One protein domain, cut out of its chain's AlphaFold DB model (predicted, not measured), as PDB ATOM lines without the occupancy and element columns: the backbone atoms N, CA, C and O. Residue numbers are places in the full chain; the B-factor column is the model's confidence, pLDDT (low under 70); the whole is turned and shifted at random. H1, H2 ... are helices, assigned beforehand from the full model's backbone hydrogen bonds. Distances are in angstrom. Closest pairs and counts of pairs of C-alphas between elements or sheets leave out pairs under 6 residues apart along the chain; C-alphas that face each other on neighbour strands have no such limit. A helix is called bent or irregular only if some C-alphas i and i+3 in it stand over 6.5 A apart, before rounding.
ATOM      1  N   PHE A   5      10.640  16.389  -4.280       35.78
ATOM      2  CA  PHE A   5      10.761  16.924  -2.923       35.78
ATOM      3  C   PHE A   5      11.181  18.397  -2.918       35.78
ATOM      4  O   PHE A   5      10.451  19.229  -2.385       35.78
ATOM      5  N   GLN A   6      12.281  18.746  -3.596       35.81
ATOM      6  CA  GLN A   6      12.667  20.148  -3.808       35.81
ATOM      7  C   GLN A   6      11.559  20.920  -4.532       35.81
ATOM      8  O   GLN A   6      11.267  22.049  -4.155       35.81
ATOM      9  N   GLY A   7      10.869  20.274  -5.482       33.50
ATOM     10  CA  GLY A   7       9.729  20.849  -6.193       33.50
ATOM     11  C   GLY A   7       8.540  21.230  -5.301       33.50
ATOM     12  O   GLY A   7       7.809  22.150  -5.642       33.50
ATOM     13  N   ARG A   8       8.318  20.574  -4.153       38.22
ATOM     14  CA  ARG A   8       7.223  20.945  -3.233       38.22
ATOM     15  C   ARG A   8       7.588  22.129  -2.335       38.22
ATOM     16  O   ARG A   8       6.727  22.976  -2.101       38.22
ATOM     17  N   TYR A   9       8.843  22.217  -1.889       40.00
ATOM     18  CA  TYR A   9       9.338  23.344  -1.085       40.00
ATOM     19  C   TYR A   9       9.485  24.622  -1.914       40.00
ATOM     20  O   TYR A   9       9.030  25.681  -1.482       40.00
ATOM     21  N   THR A  10      10.006  24.531  -3.143       42.06
ATOM     22  CA  THR A  10      10.042  25.679  -4.063       42.06
ATOM     23  C   THR A  10       8.636  26.171  -4.399       42.06
ATOM     24  O   THR A  10       8.397  27.374  -4.390       42.06
ATOM     25  N   VAL A  11       7.663  25.268  -4.566       42.56
ATOM     26  CA  VAL A  11       6.252  25.628  -4.796       42.56
ATOM     27  C   VAL A  11       5.597  26.288  -3.572       42.56
ATOM     28  O   VAL A  11       4.733  27.147  -3.751       42.56
ATOM     29  N   HIS A  12       5.979  25.935  -2.338       43.62
ATOM     30  CA  HIS A  12       5.535  26.656  -1.135       43.62
ATOM     31  C   HIS A  12       6.087  28.095  -1.118       43.62
ATOM     32  O   HIS A  12       5.331  29.040  -0.878       43.62
ATOM     33  N   ARG A  13       7.376  28.257  -1.449       46.62
ATOM     34  CA  ARG A  13       8.089  29.546  -1.519       46.62
ATOM     35  C   ARG A  13       7.511  30.472  -2.602       46.62
ATOM     36  O   ARG A  13       7.182  31.622  -2.319       46.62
ATOM     37  N   GLU A  14       7.290  29.949  -3.809       40.78
ATOM     38  CA  GLU A  14       6.761  30.696  -4.964       40.78
ATOM     39  C   GLU A  14       5.285  31.098  -4.793       40.78
ATOM     40  O   GLU A  14       4.908  32.226  -5.105       40.78
ATOM     41  N   ARG A  15       4.430  30.219  -4.242       43.44
ATOM     42  CA  ARG A  15       2.985  30.501  -4.090       43.44
ATOM     43  C   ARG A  15       2.661  31.615  -3.094       43.44
ATOM     44  O   ARG A  15       1.557  32.157  -3.148       43.44
ATOM     45  N   LEU A  16       3.570  31.921  -2.168       46.69
ATOM     46  CA  LEU A  16       3.365  32.937  -1.131       46.69
ATOM     47  C   LEU A  16       4.155  34.229  -1.397       46.69
ATOM     48  O   LEU A  16       3.685  35.286  -0.986       46.69
ATOM     49  N   SER A  17       5.271  34.173  -2.135       40.00
ATOM     50  CA  SER A  17       6.076  35.342  -2.546       40.00
ATOM     51  C   SER A  17       5.244  36.407  -3.291       40.00
ATOM     52  O   SER A  17       5.161  37.558  -2.849       40.00
ATOM     53  N   GLU A  18       4.508  36.020  -4.344       36.53
ATOM     54  CA  GLU A  18       3.753  36.966  -5.191       36.53
ATOM     55  C   GLU A  18       2.576  37.650  -4.472       36.53
ATOM     56  O   GLU A  18       2.214  38.783  -4.792       36.53
ATOM     57  N   ALA A  19       1.969  36.981  -3.489       36.06
ATOM     58  CA  ALA A  19       0.834  37.513  -2.737       36.06
ATOM     59  C   ALA A  19       1.252  38.428  -1.570       36.06
ATOM     60  O   ALA A  19       0.399  39.107  -1.001       36.06
ATOM     61  N   LEU A  20       2.534  38.426  -1.182       40.88
ATOM     62  CA  LEU A  20       3.018  39.069   0.044       40.88
ATOM     63  C   LEU A  20       3.881  40.317  -0.212       40.88
ATOM     64  O   LEU A  20       3.811  41.243   0.598       40.88
ATOM     65  N   SER A  21       4.630  40.399  -1.321       41.28
ATOM     66  CA  SER A  21       5.567  41.521  -1.559       41.28
ATOM     67  C   SER A  21       4.877  42.889  -1.704       41.28
ATOM     68  O   SER A  21       5.389  43.914  -1.249       41.28
ATOM     69  N   LEU A  22       3.658  42.929  -2.254       37.25
ATOM     70  CA  LEU A  22       2.917  44.179  -2.477       37.25
ATOM     71  C   LEU A  22       2.219  44.727  -1.219       37.25
ATOM     72  O   LEU A  22       2.186  45.944  -1.022       37.25
ATOM     73  N   ASP A  23       1.701  43.859  -0.348       39.75
ATOM     74  CA  ASP A  23       0.944  44.279   0.841       39.75
ATOM     75  C   ASP A  23       1.869  44.682   2.012       39.75
ATOM     76  O   ASP A  23       1.524  45.540   2.830       39.75
ATOM     77  N   LEU A  24       3.085  44.127   2.084       40.12
ATOM     78  CA  LEU A  24       4.035  44.357   3.183       40.12
ATOM     79  C   LEU A  24       4.884  45.623   3.049       40.12
ATOM     80  O   LEU A  24       5.160  46.273   4.063       40.12
ATOM     81  N   ALA A  25       5.251  46.025   1.833       41.44
ATOM     82  CA  ALA A  25       5.979  47.273   1.595       41.44
ATOM     83  C   ALA A  25       5.147  48.522   1.964       41.44
ATOM     84  O   ALA A  25       5.701  49.565   2.326       41.44
ATOM     85  N   LEU A  26       3.812  48.415   1.910       37.41
ATOM     86  CA  LEU A  26       2.887  49.474   2.329       37.41
ATOM     87  C   LEU A  26       2.632  49.475   3.847       37.41
ATOM     88  O   LEU A  26       2.497  50.542   4.443       37.41
ATOM     89  N   LEU A  27       2.569  48.295   4.479       40.50
ATOM     90  CA  LEU A  27       2.249  48.139   5.907       40.50
ATOM     91  C   LEU A  27       3.459  48.315   6.831       40.50
ATOM     92  O   LEU A  27       3.305  48.854   7.926       40.50
ATOM     93  N   SER A  28       4.656  47.916   6.392       38.06
ATOM     94  CA  SER A  28       5.896  48.077   7.165       38.06
ATOM     95  C   SER A  28       6.183  49.538   7.505       38.06
ATOM     96  O   SER A  28       6.582  49.830   8.627       38.06
ATOM     97  N   LYS A  29       5.849  50.464   6.598       38.19
ATOM     98  CA  LYS A  29       5.969  51.916   6.807       38.19
ATOM     99  C   LYS A  29       4.987  52.493   7.833       38.19
ATOM    100  O   LYS A  29       5.227  53.591   8.323       38.19
ATOM    101  N   ASN A  30       3.912  51.774   8.176       35.12
ATOM    102  CA  ASN A  30       2.899  52.229   9.135       35.12
ATOM    103  C   ASN A  30       3.151  51.758  10.584       35.12
ATOM    104  O   ASN A  30       2.518  52.293  11.487       35.12
ATOM    105  N   ILE A  31       4.045  50.785  10.833       37.53
ATOM    106  CA  ILE A  31       4.223  50.153  12.169       37.53
ATOM    107  C   ILE A  31       5.582  50.476  12.835       37.53
ATOM    108  O   ILE A  31       5.921  49.948  13.895       37.53
ATOM    109  N   VAL A  32       6.394  51.381  12.289       33.56
ATOM    110  CA  VAL A  32       7.740  51.610  12.842       33.56
ATOM    111  C   VAL A  32       7.744  52.544  14.060       33.56
ATOM    112  O   VAL A  32       8.151  53.693  13.942       33.56
ATOM    113  N   LEU A  76      12.960  57.054  16.667       59.94
ATOM    114  CA  LEU A  76      13.662  55.790  16.912       59.94
ATOM    115  C   LEU A  76      15.044  56.041  17.528       59.94
ATOM    116  O   LEU A  76      15.755  56.975  17.144       59.94
ATOM    117  N   SER A  77      15.481  55.145  18.415       69.12
ATOM    118  CA  SER A  77      16.875  55.131  18.867       69.12
ATOM    119  C   SER A  77      17.820  54.830  17.693       69.12
ATOM    120  O   SER A  77      17.418  54.248  16.684       69.12
ATOM    121  N   ALA A  78      19.104  55.186  17.815       76.44
ATOM    122  CA  ALA A  78      20.098  54.862  16.784       76.44
ATOM    123  C   ALA A  78      20.156  53.351  16.492       76.44
ATOM    124  O   ALA A  78      20.257  52.951  15.337       76.44
ATOM    125  N   ARG A  79      20.020  52.522  17.533       78.12
ATOM    126  CA  ARG A  79      19.955  51.063  17.411       78.12
ATOM    127  C   ARG A  79      18.654  50.599  16.756       78.12
ATOM    128  O   ARG A  79      18.699  49.753  15.874       78.12
ATOM    129  N   GLY A  80      17.529  51.220  17.107       73.75
ATOM    130  CA  GLY A  80      16.239  50.964  16.471       73.75
ATOM    131  C   GLY A  80      16.256  51.228  14.969       73.75
ATOM    132  O   GLY A  80      15.781  50.395  14.212       73.75
ATOM    133  N   ARG A  81      16.892  52.322  14.524       78.19
ATOM    134  CA  ARG A  81      17.087  52.608  13.090       78.19
ATOM    135  C   ARG A  81      17.947  51.562  12.379       78.19
ATOM    136  O   ARG A  81      17.705  51.266  11.217       78.19
ATOM    137  N   ILE A  82      18.954  51.010  13.061       83.38
ATOM    138  CA  ILE A  82      19.792  49.939  12.498       83.38
ATOM    139  C   ILE A  82      18.977  48.656  12.334       83.38
ATOM    140  O   ILE A  82      19.060  48.031  11.280       83.38
ATOM    141  N   PHE A  83      18.197  48.273  13.348       85.62
ATOM    142  CA  PHE A  83      17.325  47.101  13.266       85.62
ATOM    143  C   PHE A  83      16.279  47.249  12.172       85.62
ATOM    144  O   PHE A  83      16.093  46.321  11.393       85.62
ATOM    145  N   ASP A  84      15.677  48.429  12.060       80.88
ATOM    146  CA  ASP A  84      14.705  48.711  11.015       80.88
ATOM    147  C   ASP A  84      15.331  48.608   9.620       80.88
ATOM    148  O   ASP A  84      14.869  47.827   8.798       80.88
ATOM    149  N   GLY A  85      16.484  49.244   9.392       82.25
ATOM    150  CA  GLY A  85      17.185  49.144   8.109       82.25
ATOM    151  C   GLY A  85      17.772  47.755   7.806       82.25
ATOM    152  O   GLY A  85      18.047  47.436   6.651       82.25
ATOM    153  N   LEU A  86      18.032  46.912   8.810       87.50
ATOM    154  CA  LEU A  86      18.377  45.496   8.601       87.50
ATOM    155  C   LEU A  86      17.138  44.683   8.222       87.50
ATOM    156  O   LEU A  86      17.217  43.847   7.328       87.50
ATOM    157  N   PHE A  87      16.011  44.945   8.879       86.69
ATOM    158  CA  PHE A  87      14.755  44.268   8.604       86.69
ATOM    159  C   PHE A  87      14.199  44.640   7.225       86.69
ATOM    160  O   PHE A  87      13.795  43.753   6.480       86.69
ATOM    161  N   GLU A  88      14.248  45.915   6.834       84.69
ATOM    162  CA  GLU A  88      13.919  46.360   5.474       84.69
ATOM    163  C   GLU A  88      14.772  45.624   4.438       84.69
ATOM    164  O   GLU A  88      14.229  45.059   3.496       84.69
ATOM    165  N   ARG A  89      16.091  45.526   4.659       86.25
ATOM    166  CA  ARG A  89      16.982  44.753   3.779       86.25
ATOM    167  C   ARG A  89      16.614  43.273   3.709       86.25
ATOM    168  O   ARG A  89      16.676  42.699   2.629       86.25
ATOM    169  N   ALA A  90      16.225  42.659   4.826       79.31
ATOM    170  CA  ALA A  90      15.778  41.268   4.829       79.31
ATOM    171  C   ALA A  90      14.528  41.073   3.953       79.31
ATOM    172  O   ALA A  90      14.474  40.113   3.187       79.31
ATOM    173  N   ASN A  91      13.560  41.995   4.012       79.88
ATOM    174  CA  ASN A  91      12.381  41.956   3.138       79.88
ATOM    175  C   ASN A  91      12.760  42.228   1.672       79.88
ATOM    176  O   ASN A  91      12.331  41.496   0.795       79.88
ATOM    177  N   ASP A  92      13.636  43.196   1.408       79.94
ATOM    178  CA  ASP A  92      14.153  43.492   0.066       79.94
ATOM    179  C   ASP A  92      14.827  42.279  -0.597       79.94
ATOM    180  O   ASP A  92      14.664  42.060  -1.795       79.94
ATOM    181  N   HIS A  93      15.618  41.512   0.163       78.12
ATOM    182  CA  HIS A  93      16.217  40.263  -0.312       78.12
ATOM    183  C   HIS A  93      15.148  39.188  -0.539       78.12
ATOM    184  O   HIS A  93      15.188  38.495  -1.550       78.12
ATOM    185  N   PHE A  94      14.158  39.093   0.351       76.69
ATOM    186  CA  PHE A  94      13.034  38.168   0.195       76.69
ATOM    187  C   PHE A  94      12.242  38.441  -1.094       76.69
ATOM    188  O   PHE A  94      11.999  37.524  -1.867       76.69
ATOM    189  N   ASP A  95      11.912  39.706  -1.363       76.25
ATOM    190  CA  ASP A  95      11.153  40.141  -2.544       76.25
ATOM    191  C   ASP A  95      11.929  39.969  -3.864       76.25
ATOM    192  O   ASP A  95      11.344  40.015  -4.946       76.25
ATOM    193  N   ARG A  96      13.257  39.808  -3.790       76.38
ATOM    194  CA  ARG A  96      14.143  39.520  -4.932       76.38
ATOM    195  C   ARG A  96      14.448  38.028  -5.084       76.38
ATOM    196  O   ARG A  96      15.334  37.685  -5.863       76.38
ATOM    197  N   ASP A  97      13.769  37.172  -4.323       77.69
ATOM    198  CA  ASP A  97      14.027  35.732  -4.229       77.69
ATOM    199  C   ASP A  97      15.462  35.385  -3.764       77.69
ATOM    200  O   ASP A  97      15.946  34.263  -3.917       77.69
ATOM    201  N   GLU A  98      16.160  36.339  -3.136       78.81
ATOM    202  CA  GLU A  98      17.488  36.178  -2.528       78.81
ATOM    203  C   GLU A  98      17.334  35.638  -1.098       78.81
ATOM    204  O   GLU A  98      17.769  36.233  -0.106       78.81
ATOM    205  N   PHE A  99      16.643  34.508  -0.987       80.62
ATOM    206  CA  PHE A  99      16.121  34.037   0.286       80.62
ATOM    207  C   PHE A  99      17.202  33.675   1.307       80.62
ATOM    208  O   PHE A  99      17.040  34.000   2.477       80.62
ATOM    209  N   ASP A 100      18.328  33.094   0.887       84.94
ATOM    210  CA  ASP A 100      19.424  32.743   1.803       84.94
ATOM    211  C   ASP A 100      19.944  33.979   2.557       84.94
ATOM    212  O   ASP A 100      20.208  33.934   3.759       84.94
ATOM    213  N   GLU A 101      20.049  35.121   1.868       88.88
ATOM    214  CA  GLU A 101      20.488  36.374   2.481       88.88
ATOM    215  C   GLU A 101      19.391  36.985   3.362       88.88
ATOM    216  O   GLU A 101      19.681  37.508   4.442       88.88
ATOM    217  N   SER A 102      18.127  36.865   2.951       81.69
ATOM    218  CA  SER A 102      16.981  37.254   3.776       81.69
ATOM    219  C   SER A 102      16.949  36.485   5.103       81.69
ATOM    220  O   SER A 102      16.863  37.089   6.179       81.69
ATOM    221  N   GLU A 103      17.091  35.161   5.048       87.50
ATOM    222  CA  GLU A 103      17.101  34.276   6.211       87.50
ATOM    223  C   GLU A 103      18.320  34.550   7.099       87.50
ATOM    224  O   GLU A 103      18.178  34.687   8.318       87.50
ATOM    225  N   ARG A 104      19.505  34.758   6.505       95.25
ATOM    226  CA  ARG A 104      20.722  35.146   7.238       95.25
ATOM    227  C   ARG A 104      20.520  36.431   8.044       95.25
ATOM    228  O   ARG A 104      20.953  36.512   9.196       95.25
ATOM    229  N   LEU A 105      19.870  37.439   7.458       92.00
ATOM    230  CA  LEU A 105      19.552  38.690   8.150       92.00
ATOM    231  C   LEU A 105      18.489  38.496   9.237       92.00
ATOM    232  O   LEU A 105      18.615  39.089  10.310       92.00
ATOM    233  N   CYS A 106      17.485  37.648   9.003       91.81
ATOM    234  CA  CYS A 106      16.470  37.313  10.003       91.81
ATOM    235  C   CYS A 106      17.082  36.614  11.222       91.81
ATOM    236  O   CYS A 106      16.795  37.004  12.353       91.81
ATOM    237  N   HIS A 107      17.969  35.638  11.019       95.19
ATOM    238  CA  HIS A 107      18.697  34.988  12.111       95.19
ATOM    239  C   HIS A 107      19.579  35.977  12.878       95.19
ATOM    240  O   HIS A 107      19.490  36.045  14.101       95.19
ATOM    241  N   LEU A 108      20.342  36.817  12.167       96.12
ATOM    242  CA  LEU A 108      21.153  37.867  12.790       96.12
ATOM    243  C   LEU A 108      20.306  38.805  13.661       96.12
ATOM    244  O   LEU A 108      20.739  39.205  14.737       96.12
ATOM    245  N   LEU A 109      19.124  39.196  13.188       91.38
ATOM    246  CA  LEU A 109      18.209  40.046  13.943       91.38
ATOM    247  C   LEU A 109      17.705  39.336  15.206       91.38
ATOM    248  O   LEU A 109      17.731  39.927  16.284       91.38
ATOM    249  N   LEU A 110      17.291  38.074  15.089       95.00
ATOM    250  CA  LEU A 110      16.766  37.282  16.204       95.00
ATOM    251  C   LEU A 110      17.801  36.998  17.305       95.00
ATOM    252  O   LEU A 110      17.406  36.808  18.455       95.00
ATOM    253  N   ASP A 111      19.099  37.051  16.994       94.94
ATOM    254  CA  ASP A 111      20.175  36.950  17.990       94.94
ATOM    255  C   ASP A 111      20.241  38.162  18.937       94.94
ATOM    256  O   ASP A 111      20.834  38.083  20.019       94.94
ATOM    257  N   TYR A 112      19.633  39.300  18.575       90.25
ATOM    258  CA  TYR A 112      19.599  40.474  19.443       90.25
ATOM    259  C   TYR A 112      18.480  40.354  20.492       90.25
ATOM    260  O   TYR A 112      17.294  40.423  20.153       90.25
ATOM    261  N   PRO A 113      18.814  40.264  21.797       86.25
ATOM    262  CA  PRO A 113      17.812  40.061  22.846       86.25
ATOM    263  C   PRO A 113      16.859  41.254  22.982       86.25
ATOM    264  O   PRO A 113      15.693  41.090  23.348       86.25
ATOM    265  N   ASP A 114      17.352  42.450  22.659       83.38
ATOM    266  CA  ASP A 114      16.612  43.702  22.694       83.38
ATOM    267  C   ASP A 114      15.836  43.991  21.404       83.38
ATOM    268  O   ASP A 114      15.255  45.064  21.300       83.38
ATOM    269  N   LEU A 115      15.782  43.067  20.438       86.38
ATOM    270  CA  LEU A 115      14.949  43.246  19.252       86.38
ATOM    271  C   LEU A 115      13.458  43.305  19.638       86.38
ATOM    272  O   LEU A 115      12.958  42.484  20.412       86.38
ATOM    273  N   GLY A 116      12.744  44.281  19.085       83.81
ATOM    274  CA  GLY A 116      11.318  44.493  19.309       83.81
ATOM    275  C   GLY A 116      10.448  43.389  18.709       83.81
ATOM    276  O   GLY A 116      10.807  42.770  17.706       83.81
ATOM    277  N   ASP A 117       9.272  43.170  19.300       86.81
ATOM    278  CA  ASP A 117       8.360  42.086  18.918       86.81
ATOM    279  C   ASP A 117       7.890  42.194  17.468       86.81
ATOM    280  O   ASP A 117       7.725  41.175  16.809       86.81
ATOM    281  N   TYR A 118       7.730  43.415  16.950       86.31
ATOM    282  CA  TYR A 118       7.396  43.648  15.544       86.31
ATOM    283  C   TYR A 118       8.442  43.036  14.601       86.31
ATOM    284  O   TYR A 118       8.106  42.248  13.715       86.31
ATOM    285  N   HIS A 119       9.718  43.368  14.815       85.94
ATOM    286  CA  HIS A 119      10.816  42.868  13.991       85.94
ATOM    287  C   HIS A 119      11.022  41.365  14.206       85.94
ATOM    288  O   HIS A 119      11.193  40.640  13.227       85.94
ATOM    289  N   LYS A 120      10.920  40.871  15.451       92.19
ATOM    290  CA  LYS A 120      10.963  39.428  15.758       92.19
ATOM    291  C   LYS A 120       9.868  38.658  15.013       92.19
ATOM    292  O   LYS A 120      10.160  37.652  14.371       92.19
ATOM    293  N   ALA A 121       8.627  39.151  15.052       90.25
ATOM    294  CA  ALA A 121       7.489  38.534  14.374       90.25
ATOM    295  C   ALA A 121       7.703  38.480  12.858       90.25
ATOM    296  O   ALA A 121       7.462  37.448  12.234       90.25
ATOM    297  N   GLY A 122       8.205  39.572  12.277       86.38
ATOM    298  CA  GLY A 122       8.534  39.645  10.859       86.38
ATOM    299  C   GLY A 122       9.626  38.657  10.446       86.38
ATOM    300  O   GLY A 122       9.451  37.943   9.462       86.38
ATOM    301  N   CYS A 123      10.710  38.562  11.226       92.88
ATOM    302  CA  CYS A 123      11.797  37.610  10.979       92.88
ATOM    303  C   CYS A 123      11.288  36.167  11.038       92.88
ATOM    304  O   CYS A 123      11.520  35.387  10.121       92.88
ATOM    305  N   HIS A 124      10.529  35.816  12.078       94.88
ATOM    306  CA  HIS A 124       9.919  34.492  12.181       94.88
ATOM    307  C   HIS A 124       8.924  34.209  11.052       94.88
ATOM    308  O   HIS A 124       8.849  33.079  10.585       94.88
ATOM    309  N   ARG A 125       8.196  35.213  10.554       88.81
ATOM    310  CA  ARG A 125       7.321  35.020   9.394       88.81
ATOM    311  C   ARG A 125       8.120  34.690   8.132       88.81
ATOM    312  O   ARG A 125       7.732  33.769   7.425       88.81
ATOM    313  N   ILE A 126       9.218  35.396   7.860       84.56
ATOM    314  CA  ILE A 126      10.102  35.089   6.721       84.56
ATOM    315  C   ILE A 126      10.650  33.663   6.850       84.56
ATOM    316  O   ILE A 126      10.477  32.855   5.943       84.56
ATOM    317  N   LEU A 127      11.210  33.323   8.014       86.88
ATOM    318  CA  LEU A 127      11.771  31.992   8.276       86.88
ATOM    319  C   LEU A 127      10.723  30.870   8.220       86.88
ATOM    320  O   LEU A 127      11.050  29.730   7.917       86.88
ATOM    321  N   SER A 128       9.444  31.175   8.468       83.38
ATOM    322  CA  SER A 128       8.358  30.192   8.353       83.38
ATOM    323  C   SER A 128       8.072  29.721   6.927       83.38
ATOM    324  O   SER A 128       7.322  28.767   6.750       83.38
ATOM    325  N   LEU A 129       8.649  30.397   5.931       79.25
ATOM    326  CA  LEU A 129       8.563  30.044   4.515       79.25
ATOM    327  C   LEU A 129       9.824  29.309   4.026       79.25
ATOM    328  O   LEU A 129       9.883  28.918   2.861       79.25
ATOM    329  N   GLY A 130      10.828  29.164   4.897       74.31
ATOM    330  CA  GLY A 130      12.054  28.413   4.641       74.31
ATOM    331  C   GLY A 130      11.895  26.916   4.917       74.31
ATOM    332  O   GLY A 130      10.796  26.408   5.143       74.31
ATOM    333  N   GLU A 131      13.013  26.193   4.900       70.00
ATOM    334  CA  GLU A 131      13.025  24.728   5.037       70.00
ATOM    335  C   GLU A 131      13.117  24.271   6.501       70.00
ATOM    336  O   GLU A 131      12.502  23.277   6.900       70.00
ATOM    337  N   ASP A 132      13.842  25.019   7.333       75.38
ATOM    338  CA  ASP A 132      14.173  24.616   8.696       75.38
ATOM    339  C   ASP A 132      13.181  25.152   9.727       75.38
ATOM    340  O   ASP A 132      12.911  26.347   9.810       75.38
ATOM    341  N   ASN A 133      12.664  24.258  10.580       84.38
ATOM    342  CA  ASN A 133      11.775  24.598  11.703       84.38
ATOM    343  C   ASN A 133      10.604  25.527  11.321       84.38
ATOM    344  O   ASN A 133      10.079  26.263  12.162       84.38
ATOM    345  N   PHE A 134      10.166  25.467  10.063       82.00
ATOM    346  CA  PHE A 134       9.214  26.401   9.469       82.00
ATOM    347  C   PHE A 134       7.898  26.493  10.260       82.00
ATOM    348  O   PHE A 134       7.379  27.585  10.500       82.00
ATOM    349  N   LEU A 135       7.401  25.362  10.780       86.62
ATOM    350  CA  LEU A 135       6.215  25.324  11.638       86.62
ATOM    351  C   LEU A 135       6.420  26.078  12.960       86.62
ATOM    352  O   LEU A 135       5.536  26.827  13.380       86.62
ATOM    353  N   TRP A 136       7.572  25.905  13.612       96.12
ATOM    354  CA  TRP A 136       7.883  26.612  14.857       96.12
ATOM    355  C   TRP A 136       7.961  28.120  14.612       96.12
ATOM    356  O   TRP A 136       7.338  28.904  15.326       96.12
ATOM    357  N   HIS A 137       8.646  28.528  13.544       92.06
ATOM    358  CA  HIS A 137       8.720  29.925  13.135       92.06
ATOM    359  C   HIS A 137       7.335  30.520  12.831       92.06
ATOM    360  O   HIS A 137       7.024  31.619  13.294       92.06
ATOM    361  N   ALA A 138       6.450  29.775  12.159       86.00
ATOM    362  CA  ALA A 138       5.079  30.222  11.907       86.00
ATOM    363  C   ALA A 138       4.289  30.451  13.208       86.00
ATOM    364  O   ALA A 138       3.550  31.431  13.328       86.00
ATOM    365  N   GLN A 139       4.459  29.567  14.198       98.06
ATOM    366  CA  GLN A 139       3.824  29.695  15.515       98.06
ATOM    367  C   GLN A 139       4.321  30.941  16.253       98.06
ATOM    368  O   GLN A 139       3.509  31.715  16.759       98.06
ATOM    369  N   GLN A 140       5.637  31.175  16.256       97.62
ATOM    370  CA  GLN A 140       6.237  32.350  16.893       97.62
ATOM    371  C   GLN A 140       5.783  33.662  16.244       97.62
ATOM    372  O   GLN A 140       5.489  34.630  16.945       97.62
ATOM    373  N   ALA A 141       5.658  33.703  14.914       93.12
ATOM    374  CA  ALA A 141       5.153  34.881  14.213       93.12
ATOM    375  C   ALA A 141       3.722  35.245  14.647       93.12
ATOM    376  O   ALA A 141       3.432  36.413  14.907       93.12
ATOM    377  N   VAL A 142       2.832  34.250  14.764       97.19
ATOM    378  CA  VAL A 142       1.454  34.460  15.244       97.19
ATOM    379  C   VAL A 142       1.447  34.949  16.688       97.19
ATOM    380  O   VAL A 142       0.793  35.950  16.973       97.19
ATOM    381  N   GLU A 143       2.191  34.289  17.576       97.44
ATOM    382  CA  GLU A 143       2.261  34.644  18.996       97.44
ATOM    383  C   GLU A 143       2.705  36.099  19.199       97.44
ATOM    384  O   GLU A 143       2.096  36.846  19.970       97.44
ATOM    385  N   LEU A 144       3.744  36.527  18.481       93.62
ATOM    386  CA  LEU A 144       4.285  37.876  18.603       93.62
ATOM    387  C   LEU A 144       3.350  38.935  18.010       93.62
ATOM    388  O   LEU A 144       3.129  39.963  18.650       93.62
ATOM    389  N   TYR A 145       2.759  38.694  16.832       91.62
ATOM    390  CA  TYR A 145       1.799  39.639  16.254       91.62
ATOM    391  C   TYR A 145       0.514  39.741  17.076       91.62
ATOM    392  O   TYR A 145      -0.016  40.839  17.223       91.62
ATOM    393  N   GLU A 146       0.020  38.644  17.650       95.81
ATOM    394  CA  GLU A 146      -1.179  38.650  18.498       95.81
ATOM    395  C   GLU A 146      -0.965  39.474  19.771       95.81
ATOM    396  O   GLU A 146      -1.861  40.192  20.213       95.81
ATOM    397  N   ASN A 147       0.257  39.454  20.308       92.44
ATOM    398  CA  ASN A 147       0.623  40.152  21.536       92.44
ATOM    399  C   ASN A 147       1.348  41.491  21.315       92.44
ATOM    400  O   ASN A 147       1.909  42.033  22.273       92.44
ATOM    401  N   LEU A 148       1.339  42.035  20.092       86.75
ATOM    402  CA  LEU A 148       2.159  43.191  19.714       86.75
ATOM    403  C   LEU A 148       1.914  44.429  20.592       86.75
ATOM    404  O   LEU A 148       2.862  45.130  20.931       86.75
ATOM    405  N   PHE A 149       0.666  44.662  21.009       87.94
ATOM    406  CA  PHE A 149       0.283  45.758  21.912       87.94
ATOM    407  C   PHE A 149      -0.184  45.270  23.290       87.94
ATOM    408  O   PHE A 149      -0.952  45.943  23.979       87.94
ATOM    409  N   THR A 150       0.296  44.104  23.722       89.75
ATOM    410  CA  THR A 150      -0.013  43.540  25.040       89.75
ATOM    411  C   THR A 150       1.190  43.698  25.962       89.75
ATOM    412  O   THR A 150       2.300  43.272  25.640       89.75
ATOM    413  N   VAL A 151       0.977  44.292  27.141       87.25
ATOM    414  CA  VAL A 151       2.013  44.386  28.180       87.25
ATOM    415  C   VAL A 151       2.242  42.995  28.768       87.25
ATOM    416  O   VAL A 151       1.376  42.459  29.458       87.25
ATOM    417  N   ARG A 152       3.413  42.411  28.498       91.12
ATOM    418  CA  ARG A 152       3.795  41.075  28.975       91.12
ATOM    419  C   ARG A 152       5.287  40.998  29.316       91.12
ATOM    420  O   ARG A 152       6.070  41.768  28.755       91.12
ATOM    421  N   PRO A 153       5.710  40.082  30.207       86.44
ATOM    422  CA  PRO A 153       7.128  39.841  30.462       86.44
ATOM    423  C   PRO A 153       7.879  39.530  29.162       86.44
ATOM    424  O   PRO A 153       7.446  38.682  28.387       86.44
ATOM    425  N   GLY A 154       8.983  40.236  28.913       80.81
ATOM    426  CA  GLY A 154       9.790  40.070  27.698       80.81
ATOM    427  C   GLY A 154       9.200  40.680  26.419       80.81
ATOM    428  O   GLY A 154       9.876  40.654  25.395       80.81
ATOM    429  N   GLY A 155       7.988  41.248  26.465       76.75
ATOM    430  CA  GLY A 155       7.398  41.961  25.333       76.75
ATOM    431  C   GLY A 155       7.982  43.363  25.162       76.75
ATOM    432  O   GLY A 155       8.396  44.005  26.130       76.75
ATOM    433  N   SER A 156       7.989  43.866  23.928       82.00
ATOM    434  CA  SER A 156       8.529  45.199  23.626       82.00
ATOM    435  C   SER A 156       7.553  46.344  23.917       82.00
ATOM    436  O   SER A 156       7.968  47.500  24.020       82.00
ATOM    437  N   TYR A 157       6.256  46.052  24.049       82.06
ATOM    438  CA  TYR A 157       5.234  47.069  24.279       82.06
ATOM    439  C   TYR A 157       5.111  47.453  25.755       82.06
ATOM    440  O   TYR A 157       4.816  46.629  26.621       82.06
ATOM    441  N   SER A 158       5.293  48.744  26.046       80.81
ATOM    442  CA  SER A 158       5.336  49.243  27.422       80.81
ATOM    443  C   SER A 158       3.987  49.719  27.975       80.81
ATOM    444  O   SER A 158       3.951  50.187  29.111       80.81
ATOM    445  N   GLY A 159       2.917  49.755  27.169       78.12
ATOM    446  CA  GLY A 159       1.599  50.272  27.582       78.12
ATOM    447  C   GLY A 159       1.525  51.779  27.863       78.12
ATOM    448  O   GLY A 159       0.490  52.268  28.300       78.12
ATOM    449  N   LYS A 160       2.612  52.536  27.642       79.56
ATOM    450  CA  LYS A 160       2.670  53.982  27.946       79.56
ATOM    451  C   LYS A 160       1.963  54.836  26.896       79.56
ATOM    452  O   LYS A 160       1.569  55.958  27.195       79.56
ATOM    453  N   VAL A 161       1.866  54.323  25.673       77.44
ATOM    454  CA  VAL A 161       1.249  54.991  24.527       77.44
ATOM    455  C   VAL A 161       0.194  54.053  23.976       77.44
ATOM    456  O   VAL A 161       0.527  52.945  23.562       77.44
ATOM    457  N   THR A 162      -1.065  54.476  24.008       82.38
ATOM    458  CA  THR A 162      -2.176  53.708  23.438       82.38
ATOM    459  C   THR A 162      -1.994  53.591  21.922       82.38
ATOM    460  O   THR A 162      -1.732  54.622  21.298       82.38
ATOM    461  N   PRO A 163      -2.144  52.394  21.322       78.12
ATOM    462  CA  PRO A 163      -2.058  52.240  19.878       78.12
ATOM    463  C   PRO A 163      -3.203  52.999  19.210       78.12
ATOM    464  O   PRO A 163      -4.339  53.013  19.694       78.12
ATOM    465  N   THR A 164      -2.904  53.634  18.092       82.06
ATOM    466  CA  THR A 164      -3.891  54.244  17.209       82.06
ATOM    467  C   THR A 164      -4.710  53.170  16.493       82.06
ATOM    468  O   THR A 164      -4.290  52.021  16.366       82.06
ATOM    469  N   GLN A 165      -5.878  53.544  15.962       80.81
ATOM    470  CA  GLN A 165      -6.700  52.607  15.187       80.81
ATOM    471  C   GLN A 165      -5.945  52.051  13.969       80.81
ATOM    472  O   GLN A 165      -6.021  50.859  13.702       80.81
ATOM    473  N   ALA A 166      -5.162  52.889  13.283       76.81
ATOM    474  CA  ALA A 166      -4.370  52.465  12.131       76.81
ATOM    475  C   ALA A 166      -3.320  51.401  12.502       76.81
ATOM    476  O   ALA A 166      -3.120  50.448  11.755       76.81
ATOM    477  N   GLU A 167      -2.681  51.529  13.667       76.81
ATOM    478  CA  GLU A 167      -1.721  50.538  14.169       76.81
ATOM    479  C   GLU A 167      -2.404  49.212  14.531       76.81
ATOM    480  O   GLU A 167      -1.869  48.147  14.222       76.81
ATOM    481  N   LEU A 168      -3.599  49.261  15.131       80.94
ATOM    482  CA  LEU A 168      -4.404  48.066  15.419       80.94
ATOM    483  C   LEU A 168      -4.850  47.357  14.133       80.94
ATOM    484  O   LEU A 168      -4.740  46.135  14.028       80.94
ATOM    485  N   ASP A 169      -5.300  48.111  13.130       78.06
ATOM    486  CA  ASP A 169      -5.707  47.565  11.832       78.06
ATOM    487  C   ASP A 169      -4.512  46.917  11.106       78.06
ATOM    488  O   ASP A 169      -4.622  45.833  10.515       78.06
ATOM    489  N   ALA A 170      -3.337  47.545  11.195       77.44
ATOM    490  CA  ALA A 170      -2.107  47.026  10.615       77.44
ATOM    491  C   ALA A 170      -1.624  45.755  11.343       77.44
ATOM    492  O   ALA A 170      -1.291  44.763  10.687       77.44
ATOM    493  N   GLN A 171      -1.677  45.723  12.682       85.75
ATOM    494  CA  GLN A 171      -1.428  44.513  13.476       85.75
ATOM    495  C   GLN A 171      -2.369  43.379  13.059       85.75
ATOM    496  O   GLN A 171      -1.910  42.265  12.809       85.75
ATOM    497  N   GLN A 172      -3.673  43.648  12.956       83.31
ATOM    498  CA  GLN A 172      -4.660  42.636  12.584       83.31
ATOM    499  C   GLN A 172      -4.387  42.062  11.191       83.31
ATOM    500  O   GLN A 172      -4.531  40.856  10.969       83.31
ATOM    501  N   THR A 173      -3.955  42.907  10.257       81.19
ATOM    502  CA  THR A 173      -3.580  42.483   8.906       81.19
ATOM    503  C   THR A 173      -2.373  41.546   8.938       81.19
ATOM    504  O   THR A 173      -2.437  40.443   8.392       81.19
ATOM    505  N   LEU A 174      -1.307  41.919   9.652       81.38
ATOM    506  CA  LEU A 174      -0.114  41.081   9.810       81.38
ATOM    507  C   LEU A 174      -0.413  39.764  10.531       81.38
ATOM    508  O   LEU A 174       0.056  38.708  10.106       81.38
ATOM    509  N   LEU A 175      -1.244  39.805  11.571       89.06
ATOM    510  CA  LEU A 175      -1.685  38.619  12.296       89.06
ATOM    511  C   LEU A 175      -2.463  37.663  11.387       89.06
ATOM    512  O   LEU A 175      -2.252  36.453  11.439       89.06
ATOM    513  N   ASN A 176      -3.337  38.185  10.524       82.81
ATOM    514  CA  ASN A 176      -4.074  37.370   9.560       82.81
ATOM    515  C   ASN A 176      -3.136  36.700   8.547       82.81
ATOM    516  O   ASN A 176      -3.327  35.527   8.225       82.81
ATOM    517  N   LEU A 177      -2.107  37.411   8.071       80.50
ATOM    518  CA  LEU A 177      -1.081  36.836   7.197       80.50
ATOM    519  C   LEU A 177      -0.286  35.736   7.913       80.50
ATOM    520  O   LEU A 177      -0.134  34.643   7.371       80.50
ATOM    521  N   ALA A 178       0.146  35.974   9.153       83.44
ATOM    522  CA  ALA A 178       0.854  34.976   9.953       83.44
ATOM    523  C   ALA A 178      -0.014  33.735  10.228       83.44
ATOM    524  O   ALA A 178       0.464  32.612  10.095       83.44
ATOM    525  N   LYS A 179      -1.311  33.911  10.524       91.25
ATOM    526  CA  LYS A 179      -2.262  32.800  10.713       91.25
ATOM    527  C   LYS A 179      -2.443  31.971   9.435       91.25
ATOM    528  O   LYS A 179      -2.527  30.747   9.523       91.25
ATOM    529  N   LYS A 180      -2.449  32.601   8.253       83.25
ATOM    530  CA  LYS A 180      -2.447  31.885   6.964       83.25
ATOM    531  C   LYS A 180      -1.160  31.079   6.765       83.25
ATOM    532  O   LYS A 180      -1.249  29.905   6.414       83.25
ATOM    533  N   CYS A 181       0.004  31.673   7.046       80.19
ATOM    534  CA  CYS A 181       1.294  30.977   6.967       80.19
ATOM    535  C   CYS A 181       1.327  29.774   7.920       80.19
ATOM    536  O   CYS A 181       1.668  28.673   7.506       80.19
ATOM    537  N   LEU A 182       0.865  29.940   9.166       89.69
ATOM    538  CA  LEU A 182       0.775  28.857  10.149       89.69
ATOM    539  C   LEU A 182      -0.154  27.725   9.706       89.69
ATOM    540  O   LEU A 182       0.183  26.556   9.896       89.69
ATOM    541  N   ALA A 183      -1.310  28.041   9.121       85.38
ATOM    542  CA  ALA A 183      -2.221  27.022   8.610       85.38
ATOM    543  C   ALA A 183      -1.561  26.190   7.499       85.38
ATOM    544  O   ALA A 183      -1.663  24.962   7.509       85.38
ATOM    545  N   GLN A 184      -0.842  26.847   6.585       79.38
ATOM    546  CA  GLN A 184      -0.119  26.176   5.510       79.38
ATOM    547  C   GLN A 184       1.063  25.354   6.048       79.38
ATOM    548  O   GLN A 184       1.133  24.161   5.777       79.38
ATOM    549  N   ALA A 185       1.906  25.932   6.907       78.06
ATOM    550  CA  ALA A 185       3.008  25.230   7.565       78.06
ATOM    551  C   ALA A 185       2.524  24.007   8.368       78.06
ATOM    552  O   ALA A 185       3.141  22.947   8.347       78.06
ATOM    553  N   SER A 186       1.382  24.112   9.050       85.12
ATOM    554  CA  SER A 186       0.800  22.980   9.783       85.12
ATOM    555  C   SER A 186       0.374  21.856   8.841       85.12
ATOM    556  O   SER A 186       0.565  20.682   9.153       85.12
ATOM    557  N   LYS A 187      -0.203  22.207   7.687       81.81
ATOM    558  CA  LYS A 187      -0.573  21.235   6.659       81.81
ATOM    559  C   LYS A 187       0.666  20.550   6.085       81.81
ATOM    560  O   LYS A 187       0.721  19.327   6.100       81.81
ATOM    561  N   ASP A 188       1.664  21.323   5.670       75.00
ATOM    562  CA  ASP A 188       2.887  20.795   5.057       75.00
ATOM    563  C   ASP A 188       3.654  19.901   6.038       75.00
ATOM    564  O   ASP A 188       4.091  18.809   5.681       75.00
ATOM    565  N   HIS A 189       3.722  20.288   7.315       79.50
ATOM    566  CA  HIS A 189       4.301  19.453   8.364       79.50
ATOM    567  C   HIS A 189       3.576  18.107   8.515       79.50
ATOM    568  O   HIS A 189       4.222  17.066   8.647       79.50
ATOM    569  N   ASN A 190       2.241  18.105   8.486       81.19
ATOM    570  CA  ASN A 190       1.460  16.872   8.568       81.19
ATOM    571  C   ASN A 190       1.658  15.991   7.328       81.19
ATOM    572  O   ASN A 190       1.834  14.781   7.475       81.19
ATOM    573  N   ASP A 191       1.670  16.584   6.135       76.00
ATOM    574  CA  ASP A 191       1.888  15.866   4.876       76.00
ATOM    575  C   ASP A 191       3.280  15.201   4.867       76.00
ATOM    576  O   ASP A 191       3.394  14.016   4.550       76.00
ATOM    577  N   LEU A 192       4.317  15.908   5.332       73.25
ATOM    578  CA  LEU A 192       5.672  15.363   5.500       73.25
ATOM    579  C   LEU A 192       5.726  14.227   6.529       73.25
ATOM    580  O   LEU A 192       6.386  13.214   6.300       73.25
ATOM    581  N   GLN A 193       5.020  14.350   7.658       75.00
ATOM    582  CA  GLN A 193       4.954  13.268   8.644       75.00
ATOM    583  C   GLN A 193       4.267  12.011   8.095       75.00
ATOM    584  O   GLN A 193       4.654  10.894   8.452       75.00
ATOM    585  N   VAL A 194       3.219  12.175   7.285       74.38
ATOM    586  CA  VAL A 194       2.516  11.054   6.647       74.38
ATOM    587  C   VAL A 194       3.428  10.372   5.633       74.38
ATOM    588  O   VAL A 194       3.555   9.148   5.674       74.38
ATOM    589  N   ASP A 195       4.096  11.151   4.784       71.38
ATOM    590  CA  ASP A 195       5.026  10.635   3.780       71.38
ATOM    591  C   ASP A 195       6.197   9.880   4.425       71.38
ATOM    592  O   ASP A 195       6.452   8.724   4.089       71.38
ATOM    593  N   TYR A 196       6.809  10.453   5.467       72.94
ATOM    594  CA  TYR A 196       7.859   9.791   6.248       72.94
ATOM    595  C   TYR A 196       7.408   8.431   6.803       72.94
ATOM    596  O   TYR A 196       8.125   7.435   6.701       72.94
ATOM    597  N   LYS A 197       6.198   8.353   7.379       76.19
ATOM    598  CA  LYS A 197       5.653   7.088   7.906       76.19
ATOM    599  C   LYS A 197       5.440   6.057   6.800       76.19
ATOM    600  O   LYS A 197       5.700   4.875   7.025       76.19
ATOM    601  N   PHE A 198       4.967   6.492   5.634       76.81
ATOM    602  CA  PHE A 198       4.769   5.616   4.484       76.81
ATOM    603  C   PHE A 198       6.102   5.047   3.984       76.81
ATOM    604  O   PHE A 198       6.236   3.828   3.872       76.81
ATOM    605  N   GLN A 199       7.103   5.906   3.773       71.38
ATOM    606  CA  GLN A 199       8.442   5.500   3.341       71.38
ATOM    607  C   GLN A 199       9.107   4.556   4.351       71.38
ATOM    608  O   GLN A 199       9.620   3.502   3.979       71.38
ATOM    609  N   HIS A 200       9.019   4.874   5.647       81.56
ATOM    610  CA  HIS A 200       9.544   4.021   6.710       81.56
ATOM    611  C   HIS A 200       8.897   2.630   6.706       81.56
ATOM    612  O   HIS A 200       9.590   1.620   6.828       81.56
ATOM    613  N   HIS A 201       7.573   2.555   6.547       82.19
ATOM    614  CA  HIS A 201       6.870   1.277   6.499       82.19
ATOM    615  C   HIS A 201       7.230   0.459   5.251       82.19
ATOM    616  O   HIS A 201       7.469  -0.745   5.355       82.19
ATOM    617  N   ALA A 202       7.311   1.103   4.083       79.94
ATOM    618  CA  ALA A 202       7.723   0.454   2.841       79.94
ATOM    619  C   ALA A 202       9.147  -0.119   2.946       79.94
ATOM    620  O   ALA A 202       9.392  -1.256   2.535       79.94
ATOM    621  N   PHE A 203      10.065   0.624   3.573       85.31
ATOM    622  CA  PHE A 203      11.427   0.163   3.829       85.31
ATOM    623  C   PHE A 203      11.448  -1.078   4.730       85.31
ATOM    624  O   PHE A 203      12.102  -2.070   4.404       85.31
ATOM    625  N   GLU A 204      10.708  -1.058   5.844       89.38
ATOM    626  CA  GLU A 204      10.629  -2.203   6.760       89.38
ATOM    627  C   GLU A 204      10.071  -3.455   6.072       89.38
ATOM    628  O   GLU A 204      10.583  -4.551   6.304       89.38
ATOM    629  N   GLN A 205       9.071  -3.309   5.197       88.62
ATOM    630  CA  GLN A 205       8.527  -4.429   4.425       88.62
ATOM    631  C   GLN A 205       9.535  -4.999   3.414       88.62
ATOM    632  O   GLN A 205       9.606  -6.217   3.246       88.62
ATOM    633  N   LYS A 206      10.315  -4.139   2.740       90.62
ATOM    634  CA  LYS A 206      11.305  -4.556   1.730       90.62
ATOM    635  C   LYS A 206      12.548  -5.186   2.369       90.62
ATOM    636  O   LYS A 206      13.047  -6.196   1.878       90.62
ATOM    637  N   HIS A 207      13.044  -4.611   3.464       87.38
ATOM    638  CA  HIS A 207      14.353  -4.945   4.036       87.38
ATOM    639  C   HIS A 207      14.298  -5.725   5.354       87.38
ATOM    640  O   HIS A 207      15.347  -6.151   5.839       87.38
ATOM    641  N   TRP A 208      13.112  -5.918   5.946       89.25
ATOM    642  CA  TRP A 208      12.910  -6.613   7.230       89.25
ATOM    643  C   TRP A 208      13.740  -6.041   8.390       89.25
ATOM    644  O   TRP A 208      14.057  -6.729   9.361       89.25
TER     645      TRP A 208
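Overview. This is residues 5 to 32 and 76 to 208 of the 222 residues of an uncharacterized protein of Aureobasidium pullulans (UniProt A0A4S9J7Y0). What is the main shape? Five helices, H2 to H6, make an up-and-down bundle that folds back and forth, and the very long H6 runs along H5 and then sticks out of the body as an arm with residues 193 to 208. The bent helix H1 lies at the side of this body, loosely joined, its arm H1b touching H6. What is printed? The printed part has 161 residues with six named helices, H1 to H6 in chain order, and no named strand; the class is all helix. It is only just compact, close to loose, with a radius of gyration of the C-alphas of 17.8 A, and only just elongated, spanning 64 by 32 by 27 A.

Arrangement. How does the first helix stand? H1, residues 5 to 30, was assigned as one helix by its hydrogen bonds but is bent, with C-alphas 19 and 22 7.0 A apart; its arms H1a, residues 5 to 19, and H1b, residues 22 to 30, stand at a steep tilt of 59 degrees. H1a is itself irregular, C-alphas 15 and 18 being 6.6 A apart. H1b touches residues 166 to 170 alone of H6, residues 165 to 207, with the C-alphas of Leu 27 and Ala 170 closest at 6.5 A. How do the later helices follow? H2, residues 78 to 95, and H3, residues 99 to 110, form a helical hairpin at a shallow tilt of 25 degrees, the closest C-alphas, of Ala 90 and Ser 102, 4.3 A apart. H3 and H4, residues 117 to 127, form another at 32 degrees, Cys 106 and Cys 123 having the closest C-alphas at 4.8 A. H4 and H5, residues 134 to 146, form a third at 24 degrees, with the C-alphas of Ala 121 and Ala 141 closest at 4.3 A. Where does H6 touch H5? This helical hairpin stands at 21 degrees; H6 touches H5 with residues 171 to 189 alone, and the closest C-alphas, of Ala 138 and Leu 182, are 4.8 A apart. How sound are the helix backbones? In H2, H3, H4, H5 and H6 every O i to N i+4 pair is within hydrogen-bond range; in H1a 8 of 11 are, and in H1b 2 of 5, beside 2 of 6 O i to N i+3 pairs.

Along the chain. Where do the first and last helices lie? H1a begins at C-alpha 5, (10.761, 16.924, -2.923), and H6 ends at C-alpha 207, (14.353, -4.945, 4.036). How long are the longer helices? From first to last C-alpha H6 measures 62.3 A and H2 25.9 A.

Size, cuts and confidence. Is the printed part unbroken? Residues 33 to 75 are not printed, and C-alphas 32 and 76 are 8.3 A apart across this cut. Which link is long? The link from H5 to H6, residues 147 to 164, is long. Where is confidence low? Residues 5 to 32 and 76 to 77 are under 70 in pLDDT; the mean of the printed part is 76.1.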